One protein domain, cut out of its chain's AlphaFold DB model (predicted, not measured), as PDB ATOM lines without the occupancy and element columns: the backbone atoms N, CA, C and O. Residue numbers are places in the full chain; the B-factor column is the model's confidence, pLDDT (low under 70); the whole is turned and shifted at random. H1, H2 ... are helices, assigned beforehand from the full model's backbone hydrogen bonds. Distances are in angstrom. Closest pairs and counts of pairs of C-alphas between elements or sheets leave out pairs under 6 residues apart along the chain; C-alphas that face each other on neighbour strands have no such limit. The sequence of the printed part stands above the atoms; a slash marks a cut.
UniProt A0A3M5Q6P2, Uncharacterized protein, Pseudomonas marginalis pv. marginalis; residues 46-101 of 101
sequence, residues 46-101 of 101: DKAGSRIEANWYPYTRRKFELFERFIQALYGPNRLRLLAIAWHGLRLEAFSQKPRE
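This is residues 46 to 101 of the 101 residues of an uncharacterized protein of Pseudomonas marginalis pv. marginalis (UniProt A0A3M5Q6P2). Two helices lie side by side as a helical hairpin, H1 running one way and H2 folding back, and the lead-in of residues 46 to 60, with no named element, lies at the hairpin's open end, its first residues reaching away from the two helices. The 56 residues printed, with two named helices in the order H1, H2 and no named strand, are all helix by class. The whole is only just compact, close to loose, with a radius of gyration of the C-alphas of 12.2 A; its spans are 37 by 27 by 15 A.

Pass residues 46 to 60 and find H1, residues 61 to 75; after a tight link of 5 residues comes H2, residues 81 to 96. They touch, closest at the C-alphas of Phe 70 and His 88, 5.2 A apart. They run opposite ways at a shallow tilt of 22 degrees. In both, every O i to N i+4 pair is within hydrogen-bond range.

Find C-alpha 61 at (486.790, 334.565, 366.133); from there H1 runs 21.3 A to C-alpha 75. H2 runs 21.9 A from C-alpha 81 to C-alpha 96 at (498.150, 339.204, 367.140).

The C-alphas farthest apart, Arg 79 and Glu 101, are 38.3 A apart. The printed part has no cut. Look at residues 99 to 101 for pLDDT under 70.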
ATOM      1  N   ASP A  46     508.213 337.252 383.555       88.06
ATOM      2  CA  ASP A  46     508.062 337.745 382.189       88.06
ATOM      3  C   ASP A  46     508.898 339.022 382.005       88.06
ATOM      4  O   ASP A  46     508.962 339.877 382.888       88.06
ATOM      5  N   LYS A  47     509.561 339.140 380.853       86.19
ATOM      6  CA  LYS A  47     510.374 340.302 380.477       86.19
ATOM      7  C   LYS A  47     509.537 341.463 379.928       86.19
ATOM      8  O   LYS A  47     510.124 342.492 379.608       86.19
ATOM      9  N   ALA A  48     508.215 341.302 379.804       78.25
ATOM     10  CA  ALA A  48     507.291 342.316 379.293       78.25
ATOM     11  C   ALA A  48     507.738 342.872 377.925       78.25
ATOM     12  O   ALA A  48     507.933 344.073 377.737       78.25
ATOM     13  N   GLY A  49     507.956 341.970 376.963       81.19
ATOM     14  CA  GLY A  49     508.316 342.352 375.598       81.19
ATOM     15  C   GLY A  49     507.209 343.146 374.893       81.19
ATOM     16  O   GLY A  49     506.041 343.096 375.264       81.19
ATOM     17  N   SER A  50     507.564 343.848 373.815       80.06
ATOM     18  CA  SER A  50     506.612 344.639 373.017       80.06
ATOM     19  C   SER A  50     505.648 343.801 372.169       80.06
ATOM     20  O   SER A  50     504.680 344.335 371.631       80.06
ATOM     21  N   ARG A  51     505.903 342.494 372.024       80.88
ATOM     22  CA  ARG A  51     505.050 341.585 371.255       80.88
ATOM     23  C   ARG A  51     503.866 341.137 372.097       80.88
ATOM     24  O   ARG A  51     504.036 340.543 373.154       80.88
ATOM     25  N   ILE A  52     502.665 341.351 371.573       80.69
ATOM     26  CA  ILE A  52     501.432 340.889 372.212       80.69
ATOM     27  C   ILE A  52     501.287 339.377 372.026       80.69
ATOM     28  O   ILE A  52     501.197 338.891 370.893       80.69
ATOM     29  N   GLU A  53     501.210 338.636 373.130       85.25
ATOM     30  CA  GLU A  53     500.950 337.197 373.093       85.25
ATOM     31  C   GLU A  53     499.544 336.894 372.542       85.25
ATOM     32  O   GLU A  53     498.582 337.654 372.715       85.25
ATOM     33  N   ALA A  54     499.394 335.749 371.879       85.25
ATOM     34  CA  ALA A  54     498.143 335.372 371.224       85.25
ATOM     35  C   ALA A  54     496.946 335.220 372.193       85.25
ATOM     36  O   ALA A  54     495.797 335.365 371.785       85.25
ATOM     37  N   ASN A  55     497.194 334.988 373.475       86.00
ATOM     38  CA  ASN A  55     496.200 334.894 374.550       86.00
ATOM     39  C   ASN A  55     495.663 336.254 375.030       86.00
ATOM     40  O   ASN A  55     494.656 336.275 375.734       86.00
ATOM     41  N   TRP A  56     496.285 337.380 374.667       86.94
ATOM     42  CA  TRP A  56     495.816 338.702 375.100       86.94
ATOM     43  C   TRP A  56     494.660 339.237 374.253       86.94
ATOM     44  O   TRP A  56     494.530 338.930 373.067       86.94
ATOM     45  N   TYR A  57     493.829 340.080 374.867       83.25
ATOM     46  CA  TYR A  57     492.756 340.825 374.206       83.25
ATOM     47  C   TYR A  57     493.283 341.660 373.006       83.25
ATOM     48  O   TYR A  57     494.411 342.166 373.080       83.25
ATOM     49  N   PRO A  58     492.502 341.862 371.918       86.19
ATOM     50  CA  PRO A  58     491.104 341.460 371.697       86.19
ATOM     51  C   PRO A  58     490.891 339.994 371.306       86.19
ATOM     52  O   PRO A  58     491.630 339.414 370.507       86.19
ATOM     53  N   TYR A  59     489.816 339.410 371.842       87.75
ATOM     54  CA  TYR A  59     489.358 338.068 371.488       87.75
ATOM     55  C   TYR A  59     488.473 338.132 370.247       87.75
ATOM     56  O   TYR A  59     487.311 338.522 370.315       87.75
ATOM     57  N   THR A  60     489.019 337.746 369.097       89.94
ATOM     58  CA  THR A  60     488.261 337.663 367.844       89.94
ATOM     59  C   THR A  60     488.121 336.211 367.406       89.94
ATOM     60  O   THR A  60     489.011 335.388 367.639       89.94
ATOM     61  N   ARG A  61     487.028 335.901 366.701       91.56
ATOM     62  CA  ARG A  61     486.790 334.565 366.133       91.56
ATOM     63  C   ARG A  61     487.956 334.099 365.258       91.56
ATOM     64  O   ARG A  61     488.408 332.967 365.370       91.56
ATOM     65  N   ARG A  62     488.517 335.010 364.458       90.62
ATOM     66  CA  ARG A  62     489.679 334.731 363.608       90.62
ATOM     67  C   ARG A  62     490.940 334.396 364.412       90.62
ATOM     68  O   ARG A  62     491.675 333.497 364.015       90.62
ATOM     69  N   LYS A  63     491.197 335.089 365.530       90.12
ATOM     70  CA  LYS A  63     492.327 334.770 366.423       90.12
ATOM     71  C   LYS A  63     492.173 333.371 367.008       90.12
ATOM     72  O   LYS A  63     493.133 332.611 367.007       90.12
ATOM     73  N   PHE A  64     490.960 333.037 367.446       91.75
ATOM     74  CA  PHE A  64     490.633 331.724 367.994       91.75
ATOM     75  C   PHE A  64     490.858 330.601 366.972       91.75
ATOM     76  O   PHE A  64     491.586 329.661 367.263       91.75
ATOM     77  N   GLU A  65     490.344 330.741 365.748       93.94
ATOM     78  CA  GLU A  65     490.540 329.748 364.676       93.94
ATOM     79  C   GLU A  65     492.025 329.556 364.315       93.94
ATOM     80  O   GLU A  65     492.475 328.444 364.038       93.94
ATOM     81  N   LEU A  66     492.820 330.635 364.319       92.81
ATOM     82  CA  LEU A  66     494.267 330.547 364.099       92.81
ATOM     83  C   LEU A  66     494.980 329.851 365.262       92.81
ATOM     84  O   LEU A  66     495.889 329.054 365.026       92.81
ATOM     85  N   PHE A  67     494.561 330.134 366.494       92.94
ATOM     86  CA  PHE A  67     495.100 329.515 367.699       92.94
ATOM     87  C   PHE A  67     494.793 328.014 367.741       92.94
ATOM     88  O   PHE A  67     495.685 327.207 367.986       92.94
ATOM     89  N   GLU A  68     493.566 327.625 367.396       93.75
ATOM     90  CA  GLU A  68     493.153 326.228 367.283       93.75
ATOM     91  C   GLU A  68     493.990 325.478 366.238       93.75
ATOM     92  O   GLU A  68     494.551 324.424 366.535       93.75
ATOM     93  N   ARG A  69     494.161 326.047 365.036       92.81
ATOM     94  CA  ARG A  69     495.010 325.453 363.987       92.81
ATOM     95  C   ARG A  69     496.466 325.316 364.425       92.81
ATOM     96  O   ARG A  69     497.125 324.345 364.061       92.81
ATOM     97  N   PHE A  70     496.971 326.269 365.207       93.06
ATOM     98  CA  PHE A  70     498.314 326.192 365.774       93.06
ATOM     99  C   PHE A  70     498.442 325.043 366.787       93.06
ATOM    100  O   PHE A  70     499.378 324.253 366.689       93.06
ATOM    101  N   ILE A  71     497.469 324.874 367.689       93.31
ATOM    102  CA  ILE A  71     497.424 323.744 368.635       93.31
ATOM    103  C   ILE A  71     497.324 322.407 367.887       93.31
ATOM    104  O   ILE A  71     498.075 321.476 368.181       93.31
ATOM    105  N   GLN A  72     496.450 322.314 366.884       92.81
ATOM    106  CA  GLN A  72     496.322 321.114 366.054       92.81
ATOM    107  C   GLN A  72     497.631 320.792 365.318       92.81
ATOM    108  O   GLN A  72     497.993 319.625 365.202       92.81
ATOM    109  N   ALA A  73     498.388 321.798 364.870       93.25
ATOM    110  CA  ALA A  73     499.700 321.589 364.260       93.25
ATOM    111  C   ALA A  73     500.777 321.141 365.269       93.25
ATOM    112  O   ALA A  73     501.671 320.380 364.898       93.25
ATOM    113  N   LEU A  74     500.703 321.582 366.531       92.75
ATOM    114  CA  LEU A  74     501.632 321.174 367.595       92.75
ATOM    115  C   LEU A  74     501.451 319.704 367.993       92.75
ATOM    116  O   LEU A  74     502.437 318.975 368.131       92.75
ATOM    117  N   TYR A  75     500.198 319.279 368.172       93.12
ATOM    118  CA  TYR A  75     499.863 317.973 368.750       93.12
ATOM    119  C   TYR A  75     499.314 316.955 367.739       93.12
ATOM    120  O   TYR A  75     499.160 315.784 368.079       93.12
ATOM    121  N   GLY A  76     499.032 317.363 366.501       88.62
ATOM    122  CA  GLY A  76     498.501 316.490 365.456       88.62
ATOM    123  C   GLY A  76     499.560 315.591 364.794       88.62
ATOM    124  O   GLY A  76     500.743 315.946 364.728       88.62
ATOM    125  N   PRO A  77     499.152 314.429 364.247       81.56
ATOM    126  CA  PRO A  77     500.042 313.522 363.529       81.56
ATOM    127  C   PRO A  77     500.339 314.078 362.131       81.56
ATOM    128  O   PRO A  77     499.592 313.850 361.183       81.56
ATOM    129  N   ASN A  78     501.431 314.830 361.986       81.25
ATOM    130  CA  ASN A  78     501.822 315.390 360.695       81.25
ATOM    131  C   ASN A  78     503.308 315.145 360.397       81.25
ATOM    132  O   ASN A  78     504.175 315.462 361.210       81.25
ATOM    133  N   ARG A  79     503.618 314.604 359.210       83.56
ATOM    134  CA  ARG A  79     505.005 314.320 358.784       83.56
ATOM    135  C   ARG A  79     505.822 315.601 358.591       83.56
ATOM    136  O   ARG A  79     507.032 315.592 358.772       83.56
ATOM    137  N   LEU A  80     505.152 316.713 358.286       89.88
ATOM    138  CA  LEU A  80     505.750 318.038 358.093       89.88
ATOM    139  C   LEU A  80     505.433 318.981 359.268       89.88
ATOM    140  O   LEU A  80     505.175 320.169 359.079       89.88
ATOM    141  N   ARG A  81     505.436 318.447 360.498       88.12
ATOM    142  CA  ARG A  81     505.006 319.156 361.717       88.12
ATOM    143  C   ARG A  81     505.681 320.515 361.907       88.12
ATOM    144  O   ARG A  81     505.003 321.490 362.198       88.12
ATOM    145  N   LEU A  82     506.997 320.599 361.708       90.31
ATOM    146  CA  LEU A  82     507.749 321.847 361.898       90.31
ATOM    147  C   LEU A  82     507.318 322.945 360.918       90.31
ATOM    148  O   LEU A  82     507.147 324.092 361.324       90.31
ATOM    149  N   LEU A  83     507.079 322.590 359.651       92.44
ATOM    150  CA  LEU A  83     506.588 323.533 358.642       92.44
ATOM    151  C   LEU A  83     505.166 323.996 358.966       92.44
ATOM    152  O   LEU A  83     504.873 325.184 358.867       92.44
ATOM    153  N   ALA A  84     504.301 323.078 359.405       89.62
ATOM    154  CA  ALA A  84     502.945 323.412 359.825       89.62
ATOM    155  C   ALA A  84     502.941 324.350 361.045       89.62
ATOM    156  O   ALA A  84     502.235 325.357 361.039       89.62
ATOM    157  N   ILE A  85     503.769 324.071 362.059       92.19
ATOM    158  CA  ILE A  85     503.938 324.930 363.239       92.19
ATOM    159  C   ILE A  85     504.428 326.317 362.822       92.19
ATOM    160  O   ILE A  85     503.837 327.308 363.240       92.19
ATOM    161  N   ALA A  86     505.462 326.405 361.980       93.69
ATOM    162  CA  ALA A  86     505.991 327.687 361.517       93.69
ATOM    163  C   ALA A  86     504.933 328.485 360.739       93.69
ATOM    164  O   ALA A  86     504.715 329.664 361.007       93.69
ATOM    165  N   TRP A  87     504.214 327.829 359.825       92.88
ATOM    166  CA  TRP A  87     503.162 328.451 359.024       92.88
ATOM    167  C   TRP A  87     501.996 328.978 359.869       92.88
ATOM    168  O   TRP A  87     501.553 330.116 359.690       92.88
ATOM    169  N   HIS A  88     501.491 328.163 360.798       92.56
ATOM    170  CA  HIS A  88     500.384 328.552 361.668       92.56
ATOM    171  C   HIS A  88     500.817 329.557 362.741       92.56
ATOM    172  O   HIS A  88     500.075 330.501 363.011       92.56
ATOM    173  N   GLY A  89     502.028 329.416 363.284       90.88
ATOM    174  CA  GLY A  89     502.610 330.320 364.274       90.88
ATOM    175  C   GLY A  89     502.846 331.723 363.718       90.88
ATOM    176  O   GLY A  89     502.363 332.689 364.300       90.88
ATOM    177  N   LEU A  90     503.478 331.844 362.544       92.00
ATOM    178  CA  LEU A  90     503.707 333.144 361.896       92.00
ATOM    179  C   LEU A  90     502.395 333.866 361.577       92.00
ATOM    180  O   LEU A  90     502.283 335.074 361.768       92.00
ATOM    181  N   ARG A  91     501.373 333.134 361.116       90.69
ATOM    182  CA  ARG A  91     500.047 333.711 360.838       90.69
ATOM    183  C   ARG A  91     499.338 334.186 362.101       90.69
ATOM    184  O   ARG A  91     498.691 335.231 362.069       90.69
ATOM    185  N   LEU A  92     499.441 333.421 363.185       91.56
ATOM    186  CA  LEU A  92     498.876 333.783 364.479       91.56
ATOM    187  C   LEU A  92     499.583 335.014 365.063       91.56
ATOM    188  O   LEU A  92     498.910 335.945 365.498       91.56
ATOM    189  N   GLU A  93     500.915 335.052 365.017       89.19
ATOM    190  CA  GLU A  93     501.712 336.186 365.488       89.19
ATOM    191  C   GLU A  93     501.414 337.446 364.670       89.19
ATOM    192  O   GLU A  93     501.067 338.478 365.242       89.19
ATOM    193  N   ALA A  94     501.429 337.348 363.338       89.25
ATOM    194  CA  ALA A  94     501.119 338.466 362.451       89.25
ATOM    195  C   ALA A  94     499.707 339.027 362.673       89.25
ATOM    196  O   ALA A  94     499.488 340.225 362.513       89.25
ATOM    197  N   PHE A  95     498.738 338.180 363.037       87.94
ATOM    198  CA  PHE A  95     497.394 338.634 363.390       87.94
ATOM    199  C   PHE A  95     497.334 339.243 364.799       87.94
ATOM    200  O   PHE A  95     496.616 340.218 365.000       87.94
ATOM    201  N   SER A  96     498.096 338.707 365.758       86.88
ATOM    202  CA  SER A  96     498.150 339.204 367.140       86.88
ATOM    203  C   SER A  96     498.808 340.584 367.257       86.88
ATOM    204  O   SER A  96     498.414 341.363 368.118       86.88
ATOM    205  N   GLN A  97     499.768 340.908 366.382       85.06
ATOM    206  CA  GLN A  97     500.432 342.222 366.362       85.06
ATOM    207  C   GLN A  97     499.640 343.316 365.623       85.06
ATOM    208  O   GLN A  97     500.129 344.440 365.503       85.06
ATOM    209  N   LYS A  98     498.446 343.025 365.083       81.69
ATOM    210  CA  LYS A  98     497.662 344.051 364.383       81.69
ATOM    211  C   LYS A  98     497.159 345.136 365.348       81.69
ATOM    212  O   LYS A  98     496.862 344.814 366.501       81.69
ATOM    213  N   PRO A  99     497.043 346.398 364.884       69.25
ATOM    214  CA  PRO A  99     496.491 347.482 365.687       69.25
ATOM    215  C   PRO A  99     495.101 347.120 366.215       69.25
ATOM    216  O   PRO A  99     494.320 346.456 365.531       69.25
ATOM    217  N   ARG A 100     494.821 347.543 367.446       66.50
ATOM    218  CA  ARG A 100     493.526 347.374 368.106       66.50
ATOM    219  C   ARG A 100     492.607 348.482 367.583       66.50
ATOM    220  O   ARG A 100     492.778 349.623 367.999       66.50
ATOM    221  N   GLU A 101     491.732 348.159 366.637       58.44
ATOM    222  CA  GLU A 101     490.572 349.000 366.298       58.44
ATOM    223  C   GLU A 101     489.425 348.738 367.277       58.44
ATOM    224  O   GLU A 101     489.240 347.554 367.657       58.44
TER     225      GLU A 101